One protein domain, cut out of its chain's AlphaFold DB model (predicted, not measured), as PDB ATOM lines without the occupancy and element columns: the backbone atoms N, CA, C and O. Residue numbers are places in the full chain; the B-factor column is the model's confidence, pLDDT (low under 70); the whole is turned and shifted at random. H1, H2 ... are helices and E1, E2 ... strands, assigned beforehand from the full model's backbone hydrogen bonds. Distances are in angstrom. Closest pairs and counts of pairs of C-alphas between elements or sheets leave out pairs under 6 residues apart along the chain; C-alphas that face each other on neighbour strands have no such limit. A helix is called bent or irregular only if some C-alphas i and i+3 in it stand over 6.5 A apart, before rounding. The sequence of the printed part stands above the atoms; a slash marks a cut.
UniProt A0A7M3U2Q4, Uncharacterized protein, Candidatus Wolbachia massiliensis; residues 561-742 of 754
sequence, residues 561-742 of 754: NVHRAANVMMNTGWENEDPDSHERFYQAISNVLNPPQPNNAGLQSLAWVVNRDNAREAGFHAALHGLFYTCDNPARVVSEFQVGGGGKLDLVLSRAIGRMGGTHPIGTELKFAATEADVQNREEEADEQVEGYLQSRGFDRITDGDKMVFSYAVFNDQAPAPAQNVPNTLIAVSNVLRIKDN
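What this domain is: This is residues 561 to 742 of the 754 residues of an uncharacterized protein of Candidatus Wolbachia massiliensis (UniProt A0A7M3U2Q4). A strongly twisted sheet of six strands runs through the middle, with the long helix H5 along one face and the helices H2 and H4 on the other. H1 lies side by side with H2 as a helical hairpin, and the strand hairpin E1 and E2 bends sharply along its length. The printed part has 182 residues with six named helices and six named strands, in the order H1 H2 H3 H4 E1 E2 E3 H5 H6 E4 E5 E6; the class is mixed, helices and strands. The sheet is branched at E4 and mixed, with E3 and E4 parallel and the other neighbour pairs antiparallel. The whole is compact, with a radius of gyration of the C-alphas of 16.3 A, and elongated in outline, spanning 52 by 31 by 29 A.

Where its parts are: H1, residues 561 to 572, begins with C-alpha 561 at (232.945, 173.731, 202.865) and is 16.1 A long. H2 is residues 581 to 593, 18.8 A. H3, residues 607 to 610, is short. H4 is residues 617 to 630, 20.1 A. E1, residues 636 to 644, bends by 77 degrees at residue 639, and E2, residues 647 to 654, bends by 70 degrees at residue 650. E3 is residues 666 to 673, 22.3 A. H5, residues 676 to 695, starts with C-alpha 676 at (211.796, 158.167, 206.102) and measures 30.4 A; it is only just irregular, with C-alphas 677 and 680 6.54 A apart. H6 is residues 698 to 701. E4, residues 707 to 716, is 30.3 A long. E5 is residues 730 to 733, and E6 is residues 738 to 741, with C-alpha 741 at (218.841, 182.271, 228.641).

How they stand to each other: E1, E2 and E3 form a meander, each strand the antiparallel neighbour of the one before; N 638 and O 652 are 2.9 A apart, and N 668 and O 651 2.7 A. E3 and E4 are parallel at 19 degrees, with N 667 and O 709 at 2.7 A. With H5 and H6 between them they make a strand-helix-strand unit, two parallel neighbour strands joined through helices, with a right-handed crossover. On the other side of E4 from E3 lie E5, with N 714 and O 732 at 2.8 A, and E6, with N 710 and O 738 at 2.8 A. H5 is on the sheet at a height of 7.8 A, over E3 and E4; the closest C-alphas of H5 and E4 are those of Ala 686 and Tyr 712, 6.4 A. H2 and H4 are on the same face, opposite to H5. H2, at a height of 9.4 A, is over E4 and only just over E5, with 3 of its C-alphas there. H4, at a height of 8.3 A, runs along the strands at 17 degrees to E2 on the local plane. H1 and H2 touch at a shallow tilt of 18 degrees, opposite ways; the closest C-alphas are those of Ala 565 and Phe 585, 4.7 A. H3 touches H4, which touches it with residues 619 to 623 alone; the closest C-alphas of the two are those of Val 610 and Gly 619, 4.6 A apart. H6 is on the sheet but over none of its strands; its closest C-alpha to E1 is that of Gly 698, 4.3 A from that of Val 643. H4 and H5 are apart. Every O i to N i+4 pair is within hydrogen-bond range in H1 and H2, 9 of 10 in H4 and 13 of 16 in H5; H3 and H6 are too short for such a pair.

The domain as a whole: The two C-alphas farthest apart are those of Arg 659 and Ala 723, 52.4 A. The printed part has no cut. The links H2 to H3, E2 to E3 and E4 to E5 are long. The mean pLDDT of the printed part is 74.0; 52 residues are under 70, among them residues 595 to 609, 656 to 663 and 717 to 729.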
ATOM      1  N   ASN A 561     234.289 173.288 202.510       83.81
ATOM      2  CA  ASN A 561     232.945 173.731 202.865       83.81
ATOM      3  C   ASN A 561     232.621 173.423 204.329       83.81
ATOM      4  O   ASN A 561     231.955 174.233 204.960       83.81
ATOM      5  N   VAL A 562     233.140 172.323 204.885       88.31
ATOM      6  CA  VAL A 562     232.913 171.942 206.289       88.31
ATOM      7  C   VAL A 562     233.555 172.954 207.232       88.31
ATOM      8  O   VAL A 562     232.880 173.498 208.097       88.31
ATOM      9  N   HIS A 563     234.828 173.295 207.007       88.19
ATOM     10  CA  HIS A 563     235.546 174.299 207.810       88.19
ATOM     11  C   HIS A 563     234.884 175.677 207.734       88.19
ATOM     12  O   HIS A 563     234.822 176.407 208.722       88.19
ATOM     13  N   ARG A 564     234.380 176.051 206.551       88.44
ATOM     14  CA  ARG A 564     233.643 177.304 206.361       88.44
ATOM     15  C   ARG A 564     232.304 177.278 207.095       88.44
ATOM     16  O   ARG A 564     231.999 178.235 207.795       88.44
ATOM     17  N   ALA A 565     231.531 176.206 206.946       89.44
ATOM     18  CA  ALA A 565     230.218 176.070 207.565       89.44
ATOM     19  C   ALA A 565     230.315 176.010 209.096       89.44
ATOM     20  O   ALA A 565     229.560 176.704 209.764       89.44
ATOM     21  N   ALA A 566     231.308 175.297 209.641       88.19
ATOM     22  CA  ALA A 566     231.607 175.283 211.074       88.19
ATOM     23  C   ALA A 566     231.896 176.694 211.597       88.19
ATOM     24  O   ALA A 566     231.351 177.110 212.614       88.19
ATOM     25  N   ASN A 567     232.711 177.468 210.871       87.31
ATOM     26  CA  ASN A 567     232.983 178.854 211.236       87.31
ATOM     27  C   ASN A 567     231.724 179.724 211.219       87.31
ATOM     28  O   ASN A 567     231.560 180.534 212.123       87.31
ATOM     29  N   VAL A 568     230.851 179.585 210.221       87.62
ATOM     30  CA  VAL A 568     229.589 180.340 210.172       87.62
ATOM     31  C   VAL A 568     228.697 179.948 211.351       87.62
ATOM     32  O   VAL A 568     228.380 180.806 212.164       87.62
ATOM     33  N   MET A 569     228.411 178.654 211.518       87.44
ATOM     34  CA  MET A 569     227.581 178.130 212.608       87.44
ATOM     35  C   MET A 569     228.077 178.584 213.986       87.44
ATOM     36  O   MET A 569     227.308 179.100 214.782       87.44
ATOM     37  N   MET A 570     229.377 178.487 214.265       85.38
ATOM     38  CA  MET A 570     229.898 178.921 215.564       85.38
ATOM     39  C   MET A 570     229.829 180.443 215.762       85.38
ATOM     40  O   MET A 570     229.751 180.897 216.899       85.38
ATOM     41  N   ASN A 571     229.906 181.250 214.699       82.06
ATOM     42  CA  ASN A 571     229.924 182.712 214.818       82.06
ATOM     43  C   ASN A 571     228.529 183.337 214.872       82.06
ATOM     44  O   ASN A 571     228.345 184.270 215.649       82.06
ATOM     45  N   THR A 572     227.597 182.839 214.061       80.88
ATOM     46  CA  THR A 572     226.263 183.427 213.855       80.88
ATOM     47  C   THR A 572     225.137 182.441 214.127       80.88
ATOM     48  O   THR A 572     223.995 182.852 214.243       80.88
ATOM     49  N   GLY A 573     225.431 181.145 214.253       78.50
ATOM     50  CA  GLY A 573     224.406 180.121 214.440       78.50
ATOM     51  C   GLY A 573     223.733 180.165 215.801       78.50
ATOM     52  O   GLY A 573     222.714 179.536 215.970       78.50
ATOM     53  N   TRP A 574     224.231 180.936 216.764       78.81
ATOM     54  CA  TRP A 574     223.498 181.180 218.007       78.81
ATOM     55  C   TRP A 574     222.477 182.324 217.893       78.81
ATOM     56  O   TRP A 574     221.621 182.479 218.764       78.81
ATOM     57  N   GLU A 575     222.568 183.127 216.832       74.50
ATOM     58  CA  GLU A 575     221.645 184.211 216.520       74.50
ATOM     59  C   GLU A 575     220.568 183.687 215.560       74.50
ATOM     60  O   GLU A 575     220.854 182.963 214.608       74.50
ATOM     61  N   ASN A 576     219.320 184.127 215.728       65.62
ATOM     62  CA  ASN A 576     218.238 183.813 214.782       65.62
ATOM     63  C   ASN A 576     218.385 184.533 213.419       65.62
ATOM     64  O   ASN A 576     217.443 184.560 212.629       65.62
ATOM     65  N   GLU A 577     219.534 185.155 213.145       67.12
ATOM     66  CA  GLU A 577     219.808 185.879 211.900       67.12
ATOM     67  C   GLU A 577     220.115 184.938 210.726       67.12
ATOM     68  O   GLU A 577     219.885 185.298 209.570       67.12
ATOM     69  N   ASP A 578     220.597 183.724 211.014       74.88
ATOM     70  CA  ASP A 578     220.977 182.731 210.010       74.88
ATOM     71  C   ASP A 578     220.528 181.313 210.420       74.88
ATOM     72  O   ASP A 578     221.358 180.475 210.806       74.88
ATOM     73  N   PRO A 579     219.207 181.041 210.357       71.75
ATOM     74  CA  PRO A 579     218.601 179.815 210.889       71.75
ATOM     75  C   PRO A 579     219.121 178.538 210.209       71.75
ATOM     76  O   PRO A 579     219.175 177.481 210.830       71.75
ATOM     77  N   ASP A 580     219.600 178.640 208.968       84.19
ATOM     78  CA  ASP A 580     220.073 177.491 208.190       84.19
ATOM     79  C   ASP A 580     221.567 177.183 208.430       84.19
ATOM     80  O   ASP A 580     222.154 176.316 207.777       84.19
ATOM     81  N   SER A 581     222.251 177.921 209.312       86.44
ATOM     82  CA  SER A 581     223.695 177.763 209.531       86.44
ATOM     83  C   SER A 581     224.074 176.381 210.085       86.44
ATOM     84  O   SER A 581     225.080 175.810 209.649       86.44
ATOM     85  N   HIS A 582     223.246 175.815 210.969       87.56
ATOM     86  CA  HIS A 582     223.402 174.459 211.508       87.56
ATOM     87  C   HIS A 582     223.157 173.405 210.424       87.56
ATOM     88  O   HIS A 582     223.988 172.512 210.230       87.56
ATOM     89  N   GLU A 583     222.073 173.552 209.655       87.44
ATOM     90  CA  GLU A 583     221.757 172.675 208.525       87.44
ATOM     91  C   GLU A 583     222.918 172.644 207.525       87.44
ATOM     92  O   GLU A 583     223.404 171.574 207.161       87.44
ATOM     93  N   ARG A 584     223.464 173.809 207.152       88.38
ATOM     94  CA  ARG A 584     224.615 173.892 206.238       88.38
ATOM     95  C   ARG A 584     225.864 173.204 206.782       88.38
ATOM     96  O   ARG A 584     226.609 172.621 205.990       88.38
ATOM     97  N   PHE A 585     226.118 173.258 208.091       88.56
ATOM     98  CA  PHE A 585     227.251 172.557 208.698       88.56
ATOM     99  C   PHE A 585     227.088 171.039 208.618       88.56
ATOM    100  O   PHE A 585     227.957 170.358 208.060       88.56
ATOM    101  N   TYR A 586     225.960 170.506 209.085       86.88
ATOM    102  CA  TYR A 586     225.708 169.068 209.035       86.88
ATOM    103  C   TYR A 586     225.565 168.557 207.598       86.88
ATOM    104  O   TYR A 586     226.053 167.469 207.279       86.88
ATOM    105  N   GLN A 587     224.999 169.352 206.687       85.31
ATOM    106  CA  GLN A 587     224.924 169.015 205.267       85.31
ATOM    107  C   GLN A 587     226.318 168.979 204.635       85.31
ATOM    108  O   GLN A 587     226.599 168.107 203.814       85.31
ATOM    109  N   ALA A 588     227.228 169.876 205.028       86.75
ATOM    110  CA  ALA A 588     228.611 169.826 204.565       86.75
ATOM    111  C   ALA A 588     229.316 168.539 205.027       86.75
ATOM    112  O   ALA A 588     230.013 167.924 204.221       86.75
ATOM    113  N   ILE A 589     229.096 168.094 206.273       86.88
ATOM    114  CA  ILE A 589     229.584 166.790 206.761       86.88
ATOM    115  C   ILE A 589     228.990 165.657 205.918       86.88
ATOM    116  O   ILE A 589     229.725 164.819 205.395       86.88
ATOM    117  N   SER A 590     227.670 165.666 205.727       81.19
ATOM    118  CA  SER A 590     226.940 164.668 204.939       81.19
ATOM    119  C   SER A 590     227.458 164.554 203.505       81.19
ATOM    120  O   SER A 590     227.643 163.446 203.009       81.19
ATOM    121  N   ASN A 591     227.775 165.679 202.862       79.56
ATOM    122  CA  ASN A 591     228.321 165.724 201.505       79.56
ATOM    123  C   ASN A 591     229.733 165.129 201.408       79.56
ATOM    124  O   ASN A 591     230.083 164.568 200.372       79.56
ATOM    125  N   VAL A 592     230.554 165.247 202.459       81.50
ATOM    126  CA  VAL A 592     231.852 164.555 202.508       81.50
ATOM    127  C   VAL A 592     231.624 163.058 202.657       81.50
ATOM    128  O   VAL A 592     232.255 162.283 201.950       81.50
ATOM    129  N   LEU A 593     230.699 162.644 203.528       79.81
ATOM    130  CA  LEU A 593     230.370 161.230 203.725       79.81
ATOM    131  C   LEU A 593     229.664 160.604 202.502       79.81
ATOM    132  O   LEU A 593     229.752 159.394 202.301       79.81
ATOM    133  N   ASN A 594     229.005 161.413 201.665       74.62
ATOM    134  CA  ASN A 594     228.262 161.005 200.466       74.62
ATOM    135  C   ASN A 594     228.565 161.950 199.305       74.62
ATOM    136  O   ASN A 594     227.748 162.818 198.976       74.62
ATOM    137  N   PRO A 595     229.734 161.816 198.672       67.06
ATOM    138  CA  PRO A 595     230.069 162.673 197.551       67.06
ATOM    139  C   PRO A 595     229.038 162.499 196.412       67.06
ATOM    140  O   PRO A 595     228.724 161.359 196.049       67.06
ATOM    141  N   PRO A 596     228.510 163.601 195.833       57.19
ATOM    142  CA  PRO A 596     227.549 163.541 194.736       57.19
ATOM    143  C   PRO A 596     228.165 162.878 193.500       57.19
ATOM    144  O   PRO A 596     229.314 163.145 193.143       57.19
ATOM    145  N   GLN A 597     227.391 162.015 192.839       60.47
ATOM    146  CA  GLN A 597     227.880 161.161 191.754       60.47
ATOM    147  C   GLN A 597     227.453 161.675 190.371       60.47
ATOM    148  O   GLN A 597     226.276 161.980 190.165       60.47
ATOM    149  N   PRO A 598     228.354 161.684 189.376       48.72
ATOM    150  CA  PRO A 598     227.947 161.702 187.984       48.72
ATOM    151  C   PRO A 598     227.384 160.323 187.591       48.72
ATOM    152  O   PRO A 598     228.077 159.312 187.658       48.72
ATOM    153  N   ASN A 599     226.140 160.300 187.103       47.19
ATOM    154  CA  ASN A 599     225.563 159.222 186.282       47.19
ATOM    155  C   ASN A 599     225.140 157.906 186.973       47.19
ATOM    156  O   ASN A 599     225.286 156.846 186.366       47.19
ATOM    157  N   ASN A 600     224.545 157.937 188.173       42.88
ATOM    158  CA  ASN A 600     223.892 156.761 188.792       42.88
ATOM    159  C   ASN A 600     224.776 155.494 188.907       42.88
ATOM    160  O   ASN A 600     224.253 154.383 189.007       42.88
ATOM    161  N   ALA A 601     226.106 155.630 188.892       44.03
ATOM    162  CA  ALA A 601     227.011 154.523 189.169       44.03
ATOM    163  C   ALA A 601     226.920 154.214 190.670       44.03
ATOM    164  O   ALA A 601     227.254 155.063 191.492       44.03
ATOM    165  N   GLY A 602     226.392 153.039 191.019       48.31
ATOM    166  CA  GLY A 602     226.107 152.609 192.390       48.31
ATOM    167  C   GLY A 602     227.350 152.359 193.247       48.31
ATOM    168  O   GLY A 602     227.560 151.235 193.693       48.31
ATOM    169  N   LEU A 603     228.152 153.396 193.478       51.06
ATOM    170  CA  LEU A 603     229.314 153.379 194.361       51.06
ATOM    171  C   LEU A 603     228.980 153.908 195.754       51.06
ATOM    172  O   LEU A 603     228.058 154.695 195.957       51.06
ATOM    173  N   GLN A 604     229.727 153.384 196.716       55.00
ATOM    174  CA  GLN A 604     229.331 153.260 198.109       55.00
ATOM    175  C   GLN A 604     229.568 154.539 198.918       55.00
ATOM    176  O   GLN A 604     230.550 155.254 198.727       55.00
ATOM    177  N   SER A 605     228.660 154.815 199.852       64.31
ATOM    178  CA  SER A 605     228.792 155.907 200.818       64.31
ATOM    179  C   SER A 605     230.032 155.712 201.703       64.31
ATOM    180  O   SER A 605     230.257 154.621 202.232       64.31
ATOM    181  N   LEU A 606     230.800 156.782 201.938       67.94
ATOM    182  CA  LEU A 606     231.869 156.786 202.945       67.94
ATOM    183  C   LEU A 606     231.292 156.708 204.371       67.94
ATOM    184  O   LEU A 606     232.023 156.384 205.310       67.94
ATOM    185  N   ALA A 607     229.983 156.947 204.543       61.25
ATOM    186  CA  ALA A 607     229.285 156.845 205.823       61.25
ATOM    187  C   ALA A 607     229.350 155.443 206.438       61.25
ATOM    188  O   ALA A 607     229.218 155.321 207.653       61.25
ATOM    189  N   TRP A 608     229.625 154.392 205.654       67.88
ATOM    190  CA  TRP A 608     229.862 153.061 206.218       67.88
ATOM    191  C   TRP A 608     231.016 153.053 207.233       67.88
ATOM    192  O   TRP A 608     230.958 152.289 208.187       67.88
ATOM    193  N   VAL A 609     232.046 153.903 207.091       69.12
ATOM    194  CA  VAL A 609     233.125 153.991 208.098       69.12
ATOM    195  C   VAL A 609     232.585 154.503 209.435       69.12
ATOM    196  O   VAL A 609     233.016 154.049 210.492       69.12
ATOM    197  N   VAL A 610     231.608 155.409 209.377       70.69
ATOM    198  CA  VAL A 610     230.970 156.046 210.534       70.69
ATOM    199  C   VAL A 610     229.910 155.138 211.157       70.69
ATOM    200  O   VAL A 610     229.807 155.077 212.373       70.69
ATOM    201  N   ASN A 611     229.161 154.374 210.360       67.00
ATOM    202  CA  ASN A 611     228.145 153.444 210.863       67.00
ATOM    203  C   ASN A 611     228.576 151.967 210.787       67.00
ATOM    204  O   ASN A 611     227.751 151.050 210.745       67.00
ATOM    205  N   ARG A 612     229.889 151.711 210.753       69.69
ATOM    206  CA  ARG A 612     230.430 150.353 210.664       69.69
ATOM    207  C   ARG A 612     229.875 149.530 211.819       69.69
ATOM    208  O   ARG A 612     229.914 149.962 212.967       69.69
ATOM    209  N   ASP A 613     229.397 148.321 211.525       63.50
ATOM    210  CA  ASP A 613     228.902 147.392 212.544       63.50
ATOM    211  C   ASP A 613     227.682 147.894 213.359       63.50
ATOM    212  O   ASP A 613     227.475 147.437 214.488       63.50
ATOM    213  N   ASN A 614     226.863 148.789 212.788       63.50
ATOM    214  CA  ASN A 614     225.760 149.486 213.472       63.50
ATOM    215  C   ASN A 614     226.248 150.231 214.722       63.50
ATOM    216  O   ASN A 614     225.584 150.241 215.761       63.50
ATOM    217  N   ALA A 615     227.452 150.806 214.640       57.75
ATOM    218  CA  ALA A 615     228.031 151.591 215.719       57.75
ATOM    219  C   ALA A 615     227.259 152.893 215.988       57.75
ATOM    220  O   ALA A 615     227.507 153.485 217.035       57.75
ATOM    221  N   ARG A 616     226.322 153.293 215.104       71.38
ATOM    222  CA  ARG A 616     225.394 154.426 215.267       71.38
ATOM    223  C   ARG A 616     226.127 155.663 215.793       71.38
ATOM    224  O   ARG A 616     227.043 156.179 215.154       71.38
ATOM    225  N   GLU A 617     225.781 156.055 217.005       70.12
ATOM    226  CA  GLU A 617     226.298 157.174 217.773       70.12
ATOM    227  C   GLU A 617     227.811 157.080 218.029       70.12
ATOM    228  O   GLU A 617     228.537 158.053 217.866       70.12
ATOM    229  N   ALA A 618     228.344 155.881 218.298       70.75
ATOM    230  CA  ALA A 618     229.761 155.669 218.613       70.75
ATOM    231  C   ALA A 618     230.701 156.059 217.483       70.75
ATOM    232  O   ALA A 618     231.739 156.688 217.705       70.75
ATOM    233  N   GLY A 619     230.365 155.617 216.274       74.94
ATOM    234  CA  GLY A 619     231.185 155.908 215.113       74.94
ATOM    235  C   GLY A 619     231.009 157.356 214.668       74.94
ATOM    236  O   GLY A 619     231.982 157.966 214.221       74.94
ATOM    237  N   PHE A 620     229.830 157.948 214.894       77.19
ATOM    238  CA  PHE A 620     229.602 159.372 214.661       77.19
ATOM    239  C   PHE A 620     230.377 160.253 215.648       77.19
ATOM    240  O   PHE A 620     231.065 161.175 215.219       77.19
ATOM    241  N   HIS A 621     230.381 159.922 216.941       76.88
ATOM    242  CA  HIS A 621     231.196 160.590 217.960       76.88
ATOM    243  C   HIS A 621     232.684 160.531 217.620       76.88
ATOM    244  O   HIS A 621     233.374 161.548 217.675       76.88
ATOM    245  N   ALA A 622     233.179 159.362 217.203       79.25
ATOM    246  CA  ALA A 622     234.561 159.211 216.759       79.25
ATOM    247  C   ALA A 622     234.882 160.101 215.547       79.25
ATOM    248  O   ALA A 622     235.914 160.775 215.523       79.25
ATOM    249  N   ALA A 623     233.987 160.131 214.554       81.25
ATOM    250  CA  ALA A 623     234.156 160.942 213.356       81.25
ATOM    251  C   ALA A 623     234.105 162.449 213.663       81.25
ATOM    252  O   ALA A 623     234.956 163.198 213.190       81.25
ATOM    253  N   LEU A 624     233.165 162.905 214.493       80.94
ATOM    254  CA  LEU A 624     233.100 164.297 214.934       80.94
ATOM    255  C   LEU A 624     234.351 164.694 215.716       80.94
ATOM    256  O   LEU A 624     234.918 165.753 215.458       80.94
ATOM    257  N   HIS A 625     234.829 163.834 216.616       79.25
ATOM    258  CA  HIS A 625     236.058 164.090 217.361       79.25
ATOM    259  C   HIS A 625     237.254 164.277 216.411       79.25
ATOM    260  O   HIS A 625     237.971 165.271 216.525       79.25
ATOM    261  N   GLY A 626     237.422 163.400 215.414       81.25
ATOM    262  CA  GLY A 626     238.478 163.546 214.402       81.25
ATOM    263  C   GLY A 626     238.314 164.796 213.528       81.25
ATOM    264  O   GLY A 626     239.284 165.511 213.284       81.25
ATOM    265  N   LEU A 627     237.083 165.110 213.105       85.31
ATOM    266  CA  LEU A 627     236.751 166.332 212.364       85.31
ATOM    267  C   LEU A 627     237.193 167.575 213.142       85.31
ATOM    268  O   LEU A 627     237.966 168.387 212.630       85.31
ATOM    269  N   PHE A 628     236.724 167.723 214.379       80.00
ATOM    270  CA  PHE A 628     236.950 168.931 215.163       80.00
ATOM    271  C   PHE A 628     238.381 169.078 215.667       80.00
ATOM    272  O   PHE A 628     238.839 170.205 215.850       80.00
ATOM    273  N   TYR A 629     239.122 167.976 215.788       77.75
ATOM    274  CA  TYR A 629     240.564 168.045 216.005       77.75
ATOM    275  C   TYR A 629     241.271 168.793 214.859       77.75
ATOM    276  O   TYR A 629     242.249 169.502 215.086       77.75
ATOM    277  N   THR A 630     240.740 168.708 213.633       78.25
ATOM    278  CA  THR A 630     241.308 169.379 212.448       78.25
ATOM    279  C   THR A 630     240.652 170.705 212.076       78.25
ATOM    280  O   THR A 630     241.251 171.490 211.342       78.25
ATOM    281  N   CYS A 631     239.444 170.987 212.564       77.44
ATOM    282  CA  CYS A 631     238.780 172.274 212.361       77.44
ATOM    283  C   CYS A 631     239.349 173.335 213.300       77.44
ATOM    284  O   CYS A 631     239.500 173.091 214.489       77.44
ATOM    285  N   ASP A 632     239.590 174.551 212.810       74.88
ATOM    286  CA  ASP A 632     240.056 175.670 213.650       74.88
ATOM    287  C   ASP A 632     238.987 176.157 214.655       74.88
ATOM    288  O   ASP A 632     239.319 176.758 215.675       74.88
ATOM    289  N   ASN A 633     237.709 175.886 214.371       72.25
ATOM    290  CA  ASN A 633     236.532 176.302 215.134       72.25
ATOM    291  C   ASN A 633     235.468 175.189 215.039       72.25
ATOM    292  O   ASN A 633     235.259 174.700 213.921       72.25
ATOM    293  N   PRO A 634     234.784 174.786 216.130       68.62
ATOM    294  CA  PRO A 634     234.894 175.213 217.535       68.62
ATOM    295  C   PRO A 634     236.267 174.987 218.173       68.62
ATOM    296  O   PRO A 634     237.052 174.153 217.732       68.62
ATOM    297  N   ALA A 635     236.548 175.747 219.232       72.44
ATOM    298  CA  ALA A 635     237.759 175.565 220.032       72.44
ATOM    299  C   ALA A 635     237.603 174.444 221.065       72.44
ATOM    300  O   ALA A 635     238.602 173.901 221.531       72.44
ATOM    301  N   ARG A 636     236.359 174.117 221.439       77.94
ATOM    302  CA  ARG A 636     236.029 173.037 222.364       77.94
ATOM    303  C   ARG A 636     234.917 172.159 221.831       77.94
ATOM    304  O   ARG A 636     233.936 172.666 221.292       77.94
ATOM    305  N   VAL A 637     235.084 170.862 222.034       78.44
ATOM    306  CA  VAL A 637     234.160 169.810 221.640       78.44
ATOM    307  C   VAL A 637     234.092 168.790 222.750       78.44
ATOM    308  O   VAL A 637     235.036 168.036 222.970       78.44
ATOM    309  N   VAL A 638     232.957 168.760 223.430       78.56
ATOM    310  CA  VAL A 638     232.711 167.820 224.514       78.56
ATOM    311  C   VAL A 638     231.616 166.877 224.062       78.56
ATOM    312  O   VAL A 638     230.464 167.276 223.942       78.56
ATOM    313  N   SER A 639     231.983 165.634 223.775       75.62
ATOM    314  CA  SER A 639     230.998 164.583 223.555       75.62
ATOM    315  C   SER A 639     230.368 164.189 224.881       75.62
ATOM    316  O   SER A 639     231.071 164.169 225.898       75.62
ATOM    317  N   GLU A 640     229.116 163.746 224.845       76.69
ATOM    318  CA  GLU A 640     228.522 162.973 225.933       76.69
ATOM    319  C   GLU A 640     228.444 163.797 227.235       76.69
ATOM    320  O   GLU A 640     228.712 163.321 228.344       76.69
ATOM    321  N   PHE A 641     228.102 165.078 227.069       79.31
ATOM    322  CA  PHE A 641     228.061 166.093 228.107       79.31
ATOM    323  C   PHE A 641     226.860 165.874 229.023       79.31
ATOM    324  O   PHE A 641     225.706 166.043 228.637       79.31
ATOM    325  N   GLN A 642     227.129 165.525 230.276       77.19
ATOM    326  CA  GLN A 642     226.083 165.368 231.282       77.19
ATOM    327  C   GLN A 642     225.445 166.727 231.588       77.19
ATOM    328  O   GLN A 642     226.134 167.683 231.923       77.19
ATOM    329  N   VAL A 643     224.129 166.843 231.492       75.88
ATOM    330  CA  VAL A 643     223.442 168.116 231.761       75.88
ATOM    331  C   VAL A 643     222.850 168.177 233.170       75.88
ATOM    332  O   VAL A 643     222.410 169.241 233.590       75.88
ATOM    333  N   GLY A 644     222.905 167.074 233.925       66.81
ATOM    334  CA  GLY A 644     222.280 166.923 235.245       66.81
ATOM    335  C   GLY A 644     220.980 166.116 235.175       66.81
ATOM    336  O   GLY A 644     220.425 165.922 234.094       66.81
ATOM    337  N   GLY A 645     220.510 165.588 236.312       58.56
ATOM    338  CA  GLY A 645     219.252 164.818 236.385       58.56
ATOM    339  C   GLY A 645     219.227 163.523 235.557       58.56
ATOM    340  O   GLY A 645     218.161 163.059 235.175       58.56
ATOM    341  N   GLY A 646     220.396 162.964 235.221       60.75
ATOM    342  CA  GLY A 646     220.530 161.793 234.340       60.75
ATOM    343  C   GLY A 646     220.522 162.109 232.839       60.75
ATOM    344  O   GLY A 646     220.839 161.226 232.044       60.75
ATOM    345  N   GLY A 647     220.239 163.357 232.447       72.31
ATOM    346  CA  GLY A 647     220.307 163.807 231.059       72.31
ATOM    347  C   GLY A 647     221.746 163.916 230.553       72.31
ATOM    348  O   GLY A 647     222.656 164.339 231.280       72.31
ATOM    349  N   LYS A 648     221.955 163.559 229.287       79.19
ATOM    350  CA  LYS A 648     223.268 163.541 228.647       79.19
ATOM    351  C   LYS A 648     223.122 163.952 227.193       79.19
ATOM    352  O   LYS A 648     222.437 163.280 226.443       79.19
ATOM    353  N   LEU A 649     223.764 165.052 226.840       84.00
ATOM    354  CA  LEU A 649     223.728 165.614 225.506       84.00
ATOM    355  C   LEU A 649     224.919 165.088 224.696       84.00
ATOM    356  O   LEU A 649     226.061 165.138 225.161       84.00
ATOM    357  N   ASP A 650     224.658 164.625 223.479       82.25
ATOM    358  CA  ASP A 650     225.651 163.931 222.652       82.25
ATOM    359  C   ASP A 650     226.885 164.779 222.329       82.25
ATOM    360  O   ASP A 650     228.010 164.269 222.304       82.25
ATOM    361  N   LEU A 651     226.709 166.085 222.097       83.56
ATOM    362  CA  LEU A 651     227.786 166.955 221.630       83.56
ATOM    363  C   LEU A 651     227.618 168.410 222.072       83.56
ATOM    364  O   LEU A 651     226.666 169.065 221.675       83.56
ATOM    365  N   VAL A 652     228.595 168.979 222.778       85.12
ATOM    366  CA  VAL A 652     228.696 170.430 222.998       85.12
ATOM    367  C   VAL A 652     229.856 171.009 222.208       85.12
ATOM    368  O   VAL A 652     231.004 170.592 222.366       85.12
ATOM    369  N   LEU A 653     229.562 172.024 221.406       85.12
ATOM    370  CA  LEU A 653     230.515 172.804 220.633       85.12
ATOM    371  C   LEU A 653     230.617 174.199 221.239       85.12
ATOM    372  O   LEU A 653     229.616 174.894 221.384       85.12
ATOM    373  N   SER A 654     231.825 174.637 221.581       80.88
ATOM    374  CA  SER A 654     232.034 175.976 222.133       80.88
ATOM    375  C   SER A 654     233.227 176.674 221.496       80.88
ATOM    376  O   SER A 654     234.233 176.068 221.112       80.88
ATOM    377  N   ARG A 655     233.106 177.993 221.363       77.06
ATOM    378  CA  ARG A 655     234.207 178.853 220.927       77.06
ATOM    379  C   ARG A 655     235.241 178.967 222.042       77.06
ATOM    380  O   ARG A 655     234.970 178.678 223.204       77.06
ATOM    381  N   ALA A 656     236.436 179.431 221.690       65.94
ATOM    382  CA  ALA A 656     237.387 179.843 222.711       65.94
ATOM    383  C   ALA A 656     236.762 180.996 223.505       65.94
ATOM    384  O   ALA A 656     236.171 181.901 222.911       65.94
ATOM    385  N   ILE A 657     236.901 180.957 224.830       59.22
ATOM    386  CA  ILE A 657     236.423 182.033 225.697       59.22
ATOM    387  C   ILE A 657     237.239 183.289 225.360       59.22
ATOM    388  O   ILE A 657     238.449 183.335 225.584       59.22
ATOM    389  N   GLY A 658     236.599 184.272 224.725       54.75
ATOM    390  CA  GLY A 658     237.222 185.542 224.352       54.75
ATOM    391  C   GLY A 658     237.211 186.536 225.513       54.75
ATOM    392  O   GLY A 658     236.368 186.458 226.398       54.75
ATOM    393  N   ARG A 659     238.113 187.529 225.493       40.75
ATOM    394  CA  ARG A 659     238.220 188.545 226.562       40.75
ATOM    395  C   ARG A 659     237.017 189.505 226.673       40.75
ATOM    396  O   ARG A 659     236.965 190.249 227.642       40.75
ATOM    397  N   MET A 660     236.097 189.543 225.699       39.44
ATOM    398  CA  MET A 660     235.046 190.580 225.596       39.44
ATOM    399  C   MET A 660     233.719 190.090 224.967       39.44
ATOM    400  O   MET A 660     232.963 190.897 224.436       39.44
ATOM    401  N   GLY A 661     233.413 188.791 224.987       49.06
ATOM    402  CA  GLY A 661     232.150 188.280 224.434       49.06
ATOM    403  C   GLY A 661     231.733 186.973 225.091       49.06
ATOM    404  O   GLY A 661     232.592 186.142 225.385       49.06
ATOM    405  N   GLY A 662     230.430 186.809 225.329       57.47
ATOM    406  CA  GLY A 662     229.873 185.541 225.788       57.47
ATOM    407  C   GLY A 662     230.219 184.430 224.798       57.47
ATOM    408  O   GLY A 662     230.141 184.607 223.581       57.47
ATOM    409  N   THR A 663     230.655 183.281 225.304       67.62
ATOM    410  CA  THR A 663     230.612 182.052 224.514       67.62
ATOM    411  C   THR A 663     229.178 181.559 224.550       67.62
ATOM    412  O   THR A 663     228.639 181.377 225.637       67.62
ATOM    413  N   HIS A 664     228.569 181.352 223.386       79.94
ATOM    414  CA  HIS A 664     227.263 180.711 223.254       79.94
ATOM    415  C   HIS A 664     227.510 179.280 222.773       79.94
ATOM    416  O   HIS A 664     227.695 179.074 221.569       79.94
ATOM    417  N   PRO A 665     227.653 178.293 223.680       85.56
ATOM    418  CA  PRO A 665     227.847 176.918 223.264       85.56
ATOM    419  C   PRO A 665     226.623 176.430 222.509       85.56
ATOM    420  O   PRO A 665     225.491 176.809 222.818       85.56
ATOM    421  N   ILE A 666     226.874 175.542 221.564       87.38
ATOM    422  CA  ILE A 666     225.859 174.816 220.825       87.38
ATOM    423  C   ILE A 666     225.876 173.388 221.352       87.38
ATOM    424  O   ILE A 666     226.848 172.661 221.150       87.38
ATOM    425  N   GLY A 667     224.825 173.003 222.060       88.94
ATOM    426  CA  GLY A 667     224.528 171.619 222.369       88.94
ATOM    427  C   GLY A 667     223.765 170.964 221.222       88.94
ATOM    428  O   GLY A 667     222.824 171.546 220.690       88.94
ATOM    429  N   THR A 668     224.151 169.756 220.835       87.25
ATOM    430  CA  THR A 668     223.488 168.991 219.788       87.25
ATOM    431  C   THR A 668     223.166 167.576 220.236       87.25
ATOM    432  O   THR A 668     224.046 166.881 220.738       87.25
ATOM    433  N   GLU A 669     221.925 167.163 219.988       88.88
ATOM    434  CA  GLU A 669     221.466 165.773 220.058       88.88
ATOM    435  C   GLU A 669     221.564 165.114 218.668       88.88
ATOM    436  O   GLU A 669     221.233 165.720 217.642       88.88
ATOM    437  N   LEU A 670     222.029 163.870 218.611       86.00
ATOM    438  CA  LEU A 670     222.221 163.102 217.389       86.00
ATOM    439  C   LEU A 670     221.246 161.931 217.361       86.00
ATOM    440  O   LEU A 670     221.303 161.011 218.172       86.00
ATOM    441  N   LYS A 671     220.377 161.904 216.352       86.50
ATOM    442  CA  LYS A 671     219.466 160.779 216.134       86.50
ATOM    443  C   LYS A 671     219.809 160.009 214.883       86.50
ATOM    444  O   LYS A 671     220.463 160.508 213.971       86.50
ATOM    445  N   PHE A 672     219.325 158.774 214.838       80.69
ATOM    446  CA  PHE A 672     219.543 157.871 213.722       80.69
ATOM    447  C   PHE A 672     218.214 157.239 213.307       80.69
ATOM    448  O   PHE A 672     217.548 156.609 214.126       80.69
ATOM    449  N   ALA A 673     217.843 157.392 212.038       78.81
ATOM    450  CA  ALA A 673     216.629 156.834 211.453       78.81
ATOM    451  C   ALA A 673     216.982 155.891 210.299       78.81
ATOM    452  O   ALA A 673     217.842 156.186 209.470       78.81
ATOM    453  N   ALA A 674     216.317 154.740 210.235       71.88
ATOM    454  CA  ALA A 674     216.537 153.743 209.183       71.88
ATOM    455  C   ALA A 674     215.662 153.969 207.938       71.88
ATOM    456  O   ALA A 674     215.986 153.493 206.850       71.88
ATOM    457  N   THR A 675     214.527 154.647 208.103       71.38
ATOM    458  CA  THR A 675     213.521 154.876 207.064       71.38
ATOM    459  C   THR A 675     212.978 156.293 207.191       71.38
ATOM    460  O   THR A 675     212.987 156.856 208.280       71.38
ATOM    461  N   GLU A 676     212.453 156.849 206.098       71.50
ATOM    462  CA  GLU A 676     211.796 158.167 206.102       71.50
ATOM    463  C   GLU A 676     210.632 158.228 207.106       71.50
ATOM    464  O   GLU A 676     210.452 159.224 207.793       71.50
ATOM    465  N   ALA A 677     209.902 157.120 207.271       75.31
ATOM    466  CA  ALA A 677     208.818 157.015 208.247       75.31
ATOM    467  C   ALA A 677     209.291 157.042 209.715       75.31
ATOM    468  O   ALA A 677     208.495 157.372 210.586       75.31
ATOM    469  N   ASP A 678     210.550 156.682 210.002       82.31
ATOM    470  CA  ASP A 678     211.117 156.756 211.360       82.31
ATOM    471  C   ASP A 678     211.677 158.150 211.679       82.31
ATOM    472  O   ASP A 678     211.865 158.470 212.846       82.31
ATOM    473  N   VAL A 679     211.922 158.993 210.668       83.25
ATOM    474  CA  VAL A 679     212.513 160.333 210.845       83.25
ATOM    475  C   VAL A 679     211.674 161.168 211.790       83.25
ATOM    476  O   VAL A 679     212.213 161.674 212.764       83.25
ATOM    477  N   GLN A 680     210.364 161.237 211.552       84.69
ATOM    478  CA  GLN A 680     209.469 162.045 212.372       84.69
ATOM    479  C   GLN A 680     209.494 161.604 213.844       84.69
ATOM    480  O   GLN A 680     209.589 162.443 214.732       84.69
ATOM    481  N   ASN A 681     209.511 160.292 214.117       87.56
ATOM    482  CA  ASN A 681     209.626 159.788 215.491       87.56
ATOM    483  C   ASN A 681     210.957 160.205 216.139       87.56
ATOM    484  O   ASN A 681     211.009 160.460 217.337       87.56
ATOM    485  N   ARG A 682     212.048 160.243 215.361       88.50
ATOM    486  CA  ARG A 682     213.369 160.668 215.846       88.50
ATOM    487  C   ARG A 682     213.462 162.170 216.067       88.50
ATOM    488  O   ARG A 682     214.136 162.580 217.003       88.50
ATOM    489  N   GLU A 683     212.814 162.968 215.229       88.62
ATOM    490  CA  GLU A 683     212.685 164.413 215.434       88.62
ATOM    491  C   GLU A 683     211.910 164.702 216.721       88.62
ATOM    492  O   GLU A 683     212.413 165.430 217.569       88.62
ATOM    493  N   GLU A 684     210.756 164.051 216.916       89.06
ATOM    494  CA  GLU A 684     209.949 164.168 218.139       89.06
ATOM    495  C   GLU A 684     210.750 163.742 219.386       89.06
ATOM    496  O   GLU A 684     210.802 164.484 220.366       89.06
ATOM    497  N   GLU A 685     211.465 162.610 219.330       90.44
ATOM    498  CA  GLU A 685     212.346 162.147 220.416       90.44
ATOM    499  C   GLU A 685     213.458 163.161 220.742       90.44
ATOM    500  O   GLU A 685     213.775 163.393 221.911       90.44
ATOM    501  N   ALA A 686     214.082 163.759 219.721       89.38
ATOM    502  CA  ALA A 686     215.121 164.764 219.921       89.38
ATOM    503  C   ALA A 686     214.559 166.059 220.518       89.38
ATOM    504  O   ALA A 686     215.178 166.637 221.409       89.38
ATOM    505  N   ASP A 687     213.394 166.506 220.048       87.31
ATOM    506  CA  ASP A 687     212.722 167.697 220.562       87.31
ATOM    507  C   ASP A 687     212.350 167.541 222.043       87.31
ATOM    508  O   ASP A 687     212.649 168.434 222.836       87.31
ATOM    509  N   GLU A 688     211.778 166.399 222.438       88.44
ATOM    510  CA  GLU A 688     211.447 166.102 223.840       88.44
ATOM    511  C   GLU A 688     212.686 166.134 224.745       88.44
ATOM    512  O   GLU A 688     212.662 166.702 225.841       88.44
ATOM    513  N   GLN A 689     213.803 165.563 224.289       88.44
ATOM    514  CA  GLN A 689     215.044 165.573 225.061       88.44
ATOM    515  C   GLN A 689     215.652 166.967 225.168       88.44
ATOM    516  O   GLN A 689     216.044 167.377 226.262       88.44
ATOM    517  N   VAL A 690     215.685 167.721 224.068       86.81
ATOM    518  CA  VAL A 690     216.154 169.108 224.084       86.81
ATOM    519  C   VAL A 690     215.281 169.968 225.008       86.81
ATOM    520  O   VAL A 690     215.815 170.786 225.758       86.81
ATOM    521  N   GLU A 691     213.960 169.776 225.016       85.19
ATOM    522  CA  GLU A 691     213.062 170.431 225.977       85.19
ATOM    523  C   GLU A 691     213.391 170.066 227.425       85.19
ATOM    524  O   GLU A 691     213.456 170.953 228.281       85.19
ATOM    525  N   GLY A 692     213.661 168.788 227.694       83.69
ATOM    526  CA  GLY A 692     214.128 168.327 229.000       83.69
ATOM    527  C   GLY A 692     215.429 169.012 229.425       83.69
ATOM    528  O   GLY A 692     215.546 169.483 230.559       83.69
ATOM    529  N   TYR A 693     216.379 169.161 228.497       84.12
ATOM    530  CA  TYR A 693     217.659 169.827 228.744       84.12
ATOM    531  C   TYR A 693     217.498 171.302 229.122       84.12
ATOM    532  O   TYR A 693     218.268 171.800 229.941       84.12
ATOM    533  N   LEU A 694     216.471 172.006 228.631       80.62
ATOM    534  CA  LEU A 694     216.209 173.392 229.045       80.62
ATOM    535  C   LEU A 694     215.930 173.523 230.549       80.62
ATOM    536  O   LEU A 694     216.152 174.595 231.114       80.62
ATOM    537  N   GLN A 695     215.507 172.452 231.223       76.81
ATOM    538  CA  GLN A 695     215.290 172.440 232.673       76.81
ATOM    539  C   GLN A 695     216.554 172.068 233.467       76.81
ATOM    540  O   GLN A 695     216.642 172.362 234.658       76.81
ATOM    541  N   SER A 696     217.568 171.484 232.824       75.69
ATOM    542  CA  SER A 696     218.789 171.008 233.485       75.69
ATOM    543  C   SER A 696     219.757 172.142 233.865       75.69
ATOM    544  O   SER A 696     219.743 173.214 233.260       75.69
ATOM    545  N   ARG A 697     220.627 171.932 234.863       74.19
ATOM    546  CA  ARG A 697     221.517 172.980 235.424       74.19
ATOM    547  C   ARG A 697     223.016 172.731 235.211       74.19
ATOM    548  O   ARG A 697     223.851 173.526 235.622       74.19
ATOM    549  N   GLY A 698     223.390 171.648 234.536       74.12
ATOM    550  CA  GLY A 698     224.785 171.255 234.325       74.12
ATOM    551  C   GLY A 698     225.576 172.110 233.330       74.12
ATOM    552  O   GLY A 698     226.769 171.858 233.167       74.12
ATOM    553  N   PHE A 699     224.960 173.095 232.666       76.19
ATOM    554  CA  PHE A 699     225.575 173.893 231.593       76.19
ATOM    555  C   PHE A 699     226.586 174.939 232.074       76.19
ATOM    556  O   PHE A 699     227.518 175.253 231.334       76.19
ATOM    557  N   ASP A 700     226.496 175.384 233.330       71.44
ATOM    558  CA  ASP A 700     227.438 176.340 233.950       71.44
ATOM    559  C   ASP A 700     228.894 175.835 233.988       71.44
ATOM    560  O   ASP A 700     229.833 176.542 234.349       71.44
ATOM    561  N   ARG A 701     229.105 174.572 233.616       74.94
ATOM    562  CA  ARG A 701     230.413 173.912 233.572       74.94
ATOM    563  C   ARG A 701     231.175 174.134 232.281       74.94
ATOM    564  O   ARG A 701     232.382 173.923 232.243       74.94
ATOM    565  N   ILE A 702     230.492 174.516 231.207       72.44
ATOM    566  CA  ILE A 702     231.112 174.597 229.881       72.44
ATOM    567  C   ILE A 702     231.158 176.020 229.328       72.44
ATOM    568  O   ILE A 702     231.843 176.265 228.333       72.44
ATOM    569  N   THR A 703     230.471 176.960 229.978       71.31
ATOM    570  CA  THR A 703     230.403 178.358 229.558       71.31
ATOM    571  C   THR A 703     230.179 179.295 230.738       71.31
ATOM    572  O   THR A 703     229.490 178.941 231.685       71.31
ATOM    573  N   ASP A 704     230.741 180.502 230.643       67.44
ATOM    574  CA  ASP A 704     230.354 181.649 231.483       67.44
ATOM    575  C   ASP A 704     229.338 182.561 230.780       67.44
ATOM    576  O   ASP A 704     229.015 183.636 231.289       67.44
ATOM    577  N   GLY A 705     228.935 182.190 229.563       70.00
ATOM    578  CA  GLY A 705     227.950 182.920 228.782       70.00
ATOM    579  C   GLY A 705     226.580 182.897 229.444       70.00
ATOM    580  O   GLY A 705     226.267 182.039 230.262       70.00
ATOM    581  N   ASP A 706     225.748 183.848 229.049       72.62
ATOM    582  CA  ASP A 706     224.358 183.974 229.476       72.62
ATOM    583  C   ASP A 706     223.411 183.056 228.693       72.62
ATOM    584  O   ASP A 706     222.267 182.880 229.109       72.62
ATOM    585  N   LYS A 707     223.879 182.460 227.585       80.00
ATOM    586  CA  LYS A 707     223.058 181.624 226.702       80.00
ATOM    587  C   LYS A 707     223.732 180.335 226.276       80.00
ATOM    588  O   LYS A 707     224.928 180.315 225.975       80.00
ATOM    589  N   MET A 708     222.917 179.295 226.142       84.44
ATOM    590  CA  MET A 708     223.251 178.068 225.426       84.44
ATOM    591  C   MET A 708     222.190 177.781 224.374       84.44
ATOM    592  O   MET A 708     220.999 178.010 224.586       84.44
ATOM    593  N   VAL A 709     222.655 177.277 223.242       86.81
ATOM    594  CA  VAL A 709     221.835 176.962 222.084       86.81
ATOM    595  C   VAL A 709     221.724 175.459 221.958       86.81
ATOM    596  O   VAL A 709     222.729 174.767 222.076       86.81
ATOM    597  N   PHE A 710     220.526 174.955 221.690       88.00
ATOM    598  CA  PHE A 710     220.294 173.538 221.464       88.00
ATOM    599  C   PHE A 710     219.775 173.285 220.053       88.00
ATOM    600  O   PHE A 710     218.860 173.966 219.584       88.00
ATOM    601  N   SER A 711     220.349 172.280 219.401       88.12
ATOM    602  CA  SER A 711     219.929 171.766 218.099       88.12
ATOM    603  C   SER A 711     219.870 170.241 218.115       88.12
ATOM    604  O   SER A 711     220.381 169.596 219.027       88.12
ATOM    605  N   TYR A 712     219.324 169.645 217.062       89.56
ATOM    606  CA  TYR A 712     219.493 168.219 216.795       89.56
ATOM    607  C   TYR A 712     219.772 167.968 215.318       89.56
ATOM    608  O   TYR A 712     219.469 168.809 214.467       89.56
ATOM    609  N   ALA A 713     220.339 166.803 215.019       87.38
ATOM    610  CA  ALA A 713     220.509 166.310 213.659       87.38
ATOM    611  C   ALA A 713     220.139 164.824 213.577       87.38
ATOM    612  O   ALA A 713     220.577 164.018 214.398       87.38
ATOM    613  N   VAL A 714     219.345 164.462 212.568       85.44
ATOM    614  CA  VAL A 714     218.911 163.088 212.298       85.44
ATOM    615  C   VAL A 714     219.702 162.535 211.119       85.44
ATOM    616  O   VAL A 714     219.604 163.024 209.989       85.44
ATOM    617  N   PHE A 715     220.477 161.488 211.377       79.50
ATOM    618  CA  PHE A 715     221.284 160.780 210.395       79.50
ATOM    619  C   PHE A 715     220.650 159.454 209.974       79.50
ATOM    620  O   PHE A 715     219.811 158.879 210.661       79.50
ATOM    621  N   ASN A 716     221.078 158.930 208.833       73.00
ATOM    622  CA  ASN A 716     220.615 157.650 208.314       73.00
ATOM    623  C   ASN A 716     221.346 156.456 208.970       73.00
ATOM    624  O   ASN A 716     222.553 156.285 208.786       73.00
ATOM    625  N   ASP A 717     220.605 155.596 209.683       66.38
ATOM    626  CA  ASP A 717     221.089 154.384 210.377       66.38
ATOM    627  C   ASP A 717     221.360 153.190 209.436       66.38
ATOM    628  O   ASP A 717     221.911 152.176 209.853       66.38
ATOM    629  N   GLN A 718     220.958 153.247 208.164       59.12
ATOM    630  CA  GLN A 718     221.062 152.118 207.223       59.12
ATOM    631  C   GLN A 718     221.915 152.434 205.992       59.12
ATOM    632  O   GLN A 718     221.733 151.827 204.942       59.12
ATOM    633  N   ALA A 719     222.873 153.355 206.094       52.81
ATOM    634  CA  ALA A 719     223.840 153.574 205.020       52.81
ATOM    635  C   ALA A 719     224.790 152.352 204.884       52.81
ATOM    636  O   ALA A 719     225.860 152.347 205.498       52.81
ATOM    637  N   PRO A 720     224.417 151.284 204.141       48.06
ATOM    638  CA  PRO A 720     225.157 151.002 202.906       48.06
ATOM    639  C   PRO A 720     224.373 150.327 201.749       48.06
ATOM    640  O   PRO A 720     223.427 149.570 201.939       48.06
ATOM    641  N   ALA A 721     224.930 150.541 200.546       39.38
ATOM    642  CA  ALA A 721     224.556 150.089 199.197       39.38
ATOM    643  C   ALA A 721     223.203 150.615 198.661       39.38
ATOM    644  O   ALA A 721     222.157 150.341 199.242       39.38
ATOM    645  N   PRO A 722     223.194 151.349 197.527       40.84
ATOM    646  CA  PRO A 722     221.988 151.953 196.980       40.84
ATOM    647  C   PRO A 722     221.054 150.870 196.424       40.84
ATOM    648  O   PRO A 722     221.073 150.549 195.237       40.84
ATOM    649  N   ALA A 723     220.188 150.329 197.276       39.34
ATOM    650  CA  ALA A 723     218.866 149.936 196.830       39.34
ATOM    651  C   ALA A 723     218.073 151.236 196.692       39.34
ATOM    652  O   ALA A 723     217.925 151.992 197.648       39.34
ATOM    653  N   GLN A 724     217.678 151.528 195.456       40.75
ATOM    654  CA  GLN A 724     216.902 152.693 195.043       40.75
ATOM    655  C   GLN A 724     215.920 153.142 196.146       40.75
ATOM    656  O   GLN A 724     215.031 152.377 196.508       40.75
ATOM    657  N   ASN A 725     216.087 154.387 196.621       43.03
ATOM    658  CA  ASN A 725     215.193 155.139 197.524       43.03
ATOM    659  C   ASN A 725     215.513 155.151 199.036       43.03
ATOM    660  O   ASN A 725     214.594 155.039 199.843       43.03
ATOM    661  N   VAL A 726     216.766 155.397 199.442       42.91
ATOM    662  CA  VAL A 726     217.041 155.922 200.800       42.91
ATOM    663  C   VAL A 726     217.790 157.265 200.698       42.91
ATOM    664  O   VAL A 726     218.746 157.334 199.919       42.91
ATOM    665  N   PRO A 727     217.362 158.337 201.405       46.69
ATOM    666  CA  PRO A 727     217.940 159.674 201.269       46.69
ATOM    667  C   PRO A 727     219.359 159.763 201.853       46.69
ATOM    668  O   PRO A 727     219.835 158.843 202.522       46.69
ATOM    669  N   ASN A 728     220.016 160.893 201.578       55.47
ATOM    670  CA  ASN A 728     221.287 161.372 202.137       55.47
ATOM    671  C   ASN A 728     221.584 160.883 203.577       55.47
ATOM    672  O   ASN A 728     220.680 160.681 204.382       55.47
ATOM    673  N   THR A 729     222.863 160.762 203.964       64.81
ATOM    674  CA  THR A 729     223.216 160.380 205.352       64.81
ATOM    675  C   THR A 729     222.734 161.377 206.397       64.81
ATOM    676  O   THR A 729     222.557 160.976 207.536       64.81
ATOM    677  N   LEU A 730     222.486 162.630 206.017       71.31
ATOM    678  CA  LEU A 730     221.725 163.585 206.815       71.31
ATOM    679  C   LEU A 730     220.291 163.620 206.299       71.31
ATOM    680  O   LEU A 730     220.089 163.878 205.111       71.31
ATOM    681  N   ILE A 731     219.335 163.363 207.185       73.00
ATOM    682  CA  ILE A 731     217.916 163.315 206.846       73.00
ATOM    683  C   ILE A 731     217.207 164.596 207.291       73.00
ATOM    684  O   ILE A 731     216.438 165.152 206.514       73.00
ATOM    685  N   ALA A 732     217.514 165.082 208.495       75.31
ATOM    686  CA  ALA A 732     216.938 166.307 209.039       75.31
ATOM    687  C   ALA A 732     217.890 167.008 210.015       75.31
ATOM    688  O   ALA A 732     218.775 166.380 210.602       75.31
ATOM    689  N   VAL A 733     217.694 168.311 210.198       78.75
ATOM    690  CA  VAL A 733     218.341 169.148 211.218       78.75
ATOM    691  C   VAL A 733     217.275 170.083 211.769       78.75
ATOM    692  O   VAL A 733     216.454 170.584 211.003       78.75
ATOM    693  N   SER A 734     217.287 170.341 213.079       71.94
ATOM    694  CA  SER A 734     216.434 171.400 213.617       71.94
ATOM    695  C   SER A 734     216.920 172.763 213.136       71.94
ATOM    696  O   SER A 734     218.004 173.213 213.516       71.94
ATOM    697  N   ASN A 735     216.083 173.434 212.347       61.31
ATOM    698  CA  ASN A 735     216.286 174.829 211.948       61.31
ATOM    699  C   ASN A 735     215.782 175.812 213.022       61.31
ATOM    700  O   ASN A 735     215.948 177.023 212.878       61.31
ATOM    701  N   VAL A 736     215.163 175.309 214.103       57.88
ATOM    702  CA  VAL A 736     214.684 176.111 215.235       57.88
ATOM    703  C   VAL A 736     215.510 175.779 216.465       57.88
ATOM    704  O   VAL A 736     215.285 174.810 217.189       57.88
ATOM    705  N   LEU A 737     216.490 176.636 216.694       69.31
ATOM    706  CA  LEU A 737     217.384 176.563 217.825       69.31
ATOM    707  C   LEU A 737     216.664 177.005 219.091       69.31
ATOM    708  O   LEU A 737     216.138 178.117 219.171       69.31
ATOM    709  N   ARG A 738     216.644 176.136 220.100       78.31
ATOM    710  CA  ARG A 738     216.106 176.500 221.411       78.31
ATOM    711  C   ARG A 738     217.210 177.159 222.216       78.31
ATOM    712  O   ARG A 738     218.305 176.614 222.334       78.31
ATOM    713  N   ILE A 739     216.922 178.335 222.756       78.06
ATOM    714  CA  ILE A 739     217.877 179.106 223.545       78.06
ATOM    715  C   ILE A 739     217.486 178.987 225.012       78.06
ATOM    716  O   ILE A 739     216.347 179.277 225.381       78.06
ATOM    717  N   LYS A 740     218.440 178.571 225.846       77.88
ATOM    718  CA  LYS A 740     218.345 178.740 227.293       77.88
ATOM    719  C   LYS A 740     219.079 180.017 227.673       77.88
ATOM    720  O   LYS A 740     220.305 180.050 227.593       77.88
ATOM    721  N   ASP A 741     218.320 181.033 228.063       74.25
ATOM    722  CA  ASP A 741     218.841 182.271 228.641       74.25
ATOM    723  C   ASP A 741     219.047 182.110 230.160       74.25
ATOM    724  O   ASP A 741     218.484 181.206 230.785       74.25
ATOM    725  N   ASN A 742     219.834 183.010 230.750       68.00
ATOM    726  CA  ASN A 742     220.073 183.124 232.190       68.00
ATOM    727  C   ASN A 742     220.572 181.809 232.805       68.00
ATOM    728  O   ASN A 742     219.986 181.283 233.750       68.00
TER     729      ASN A 742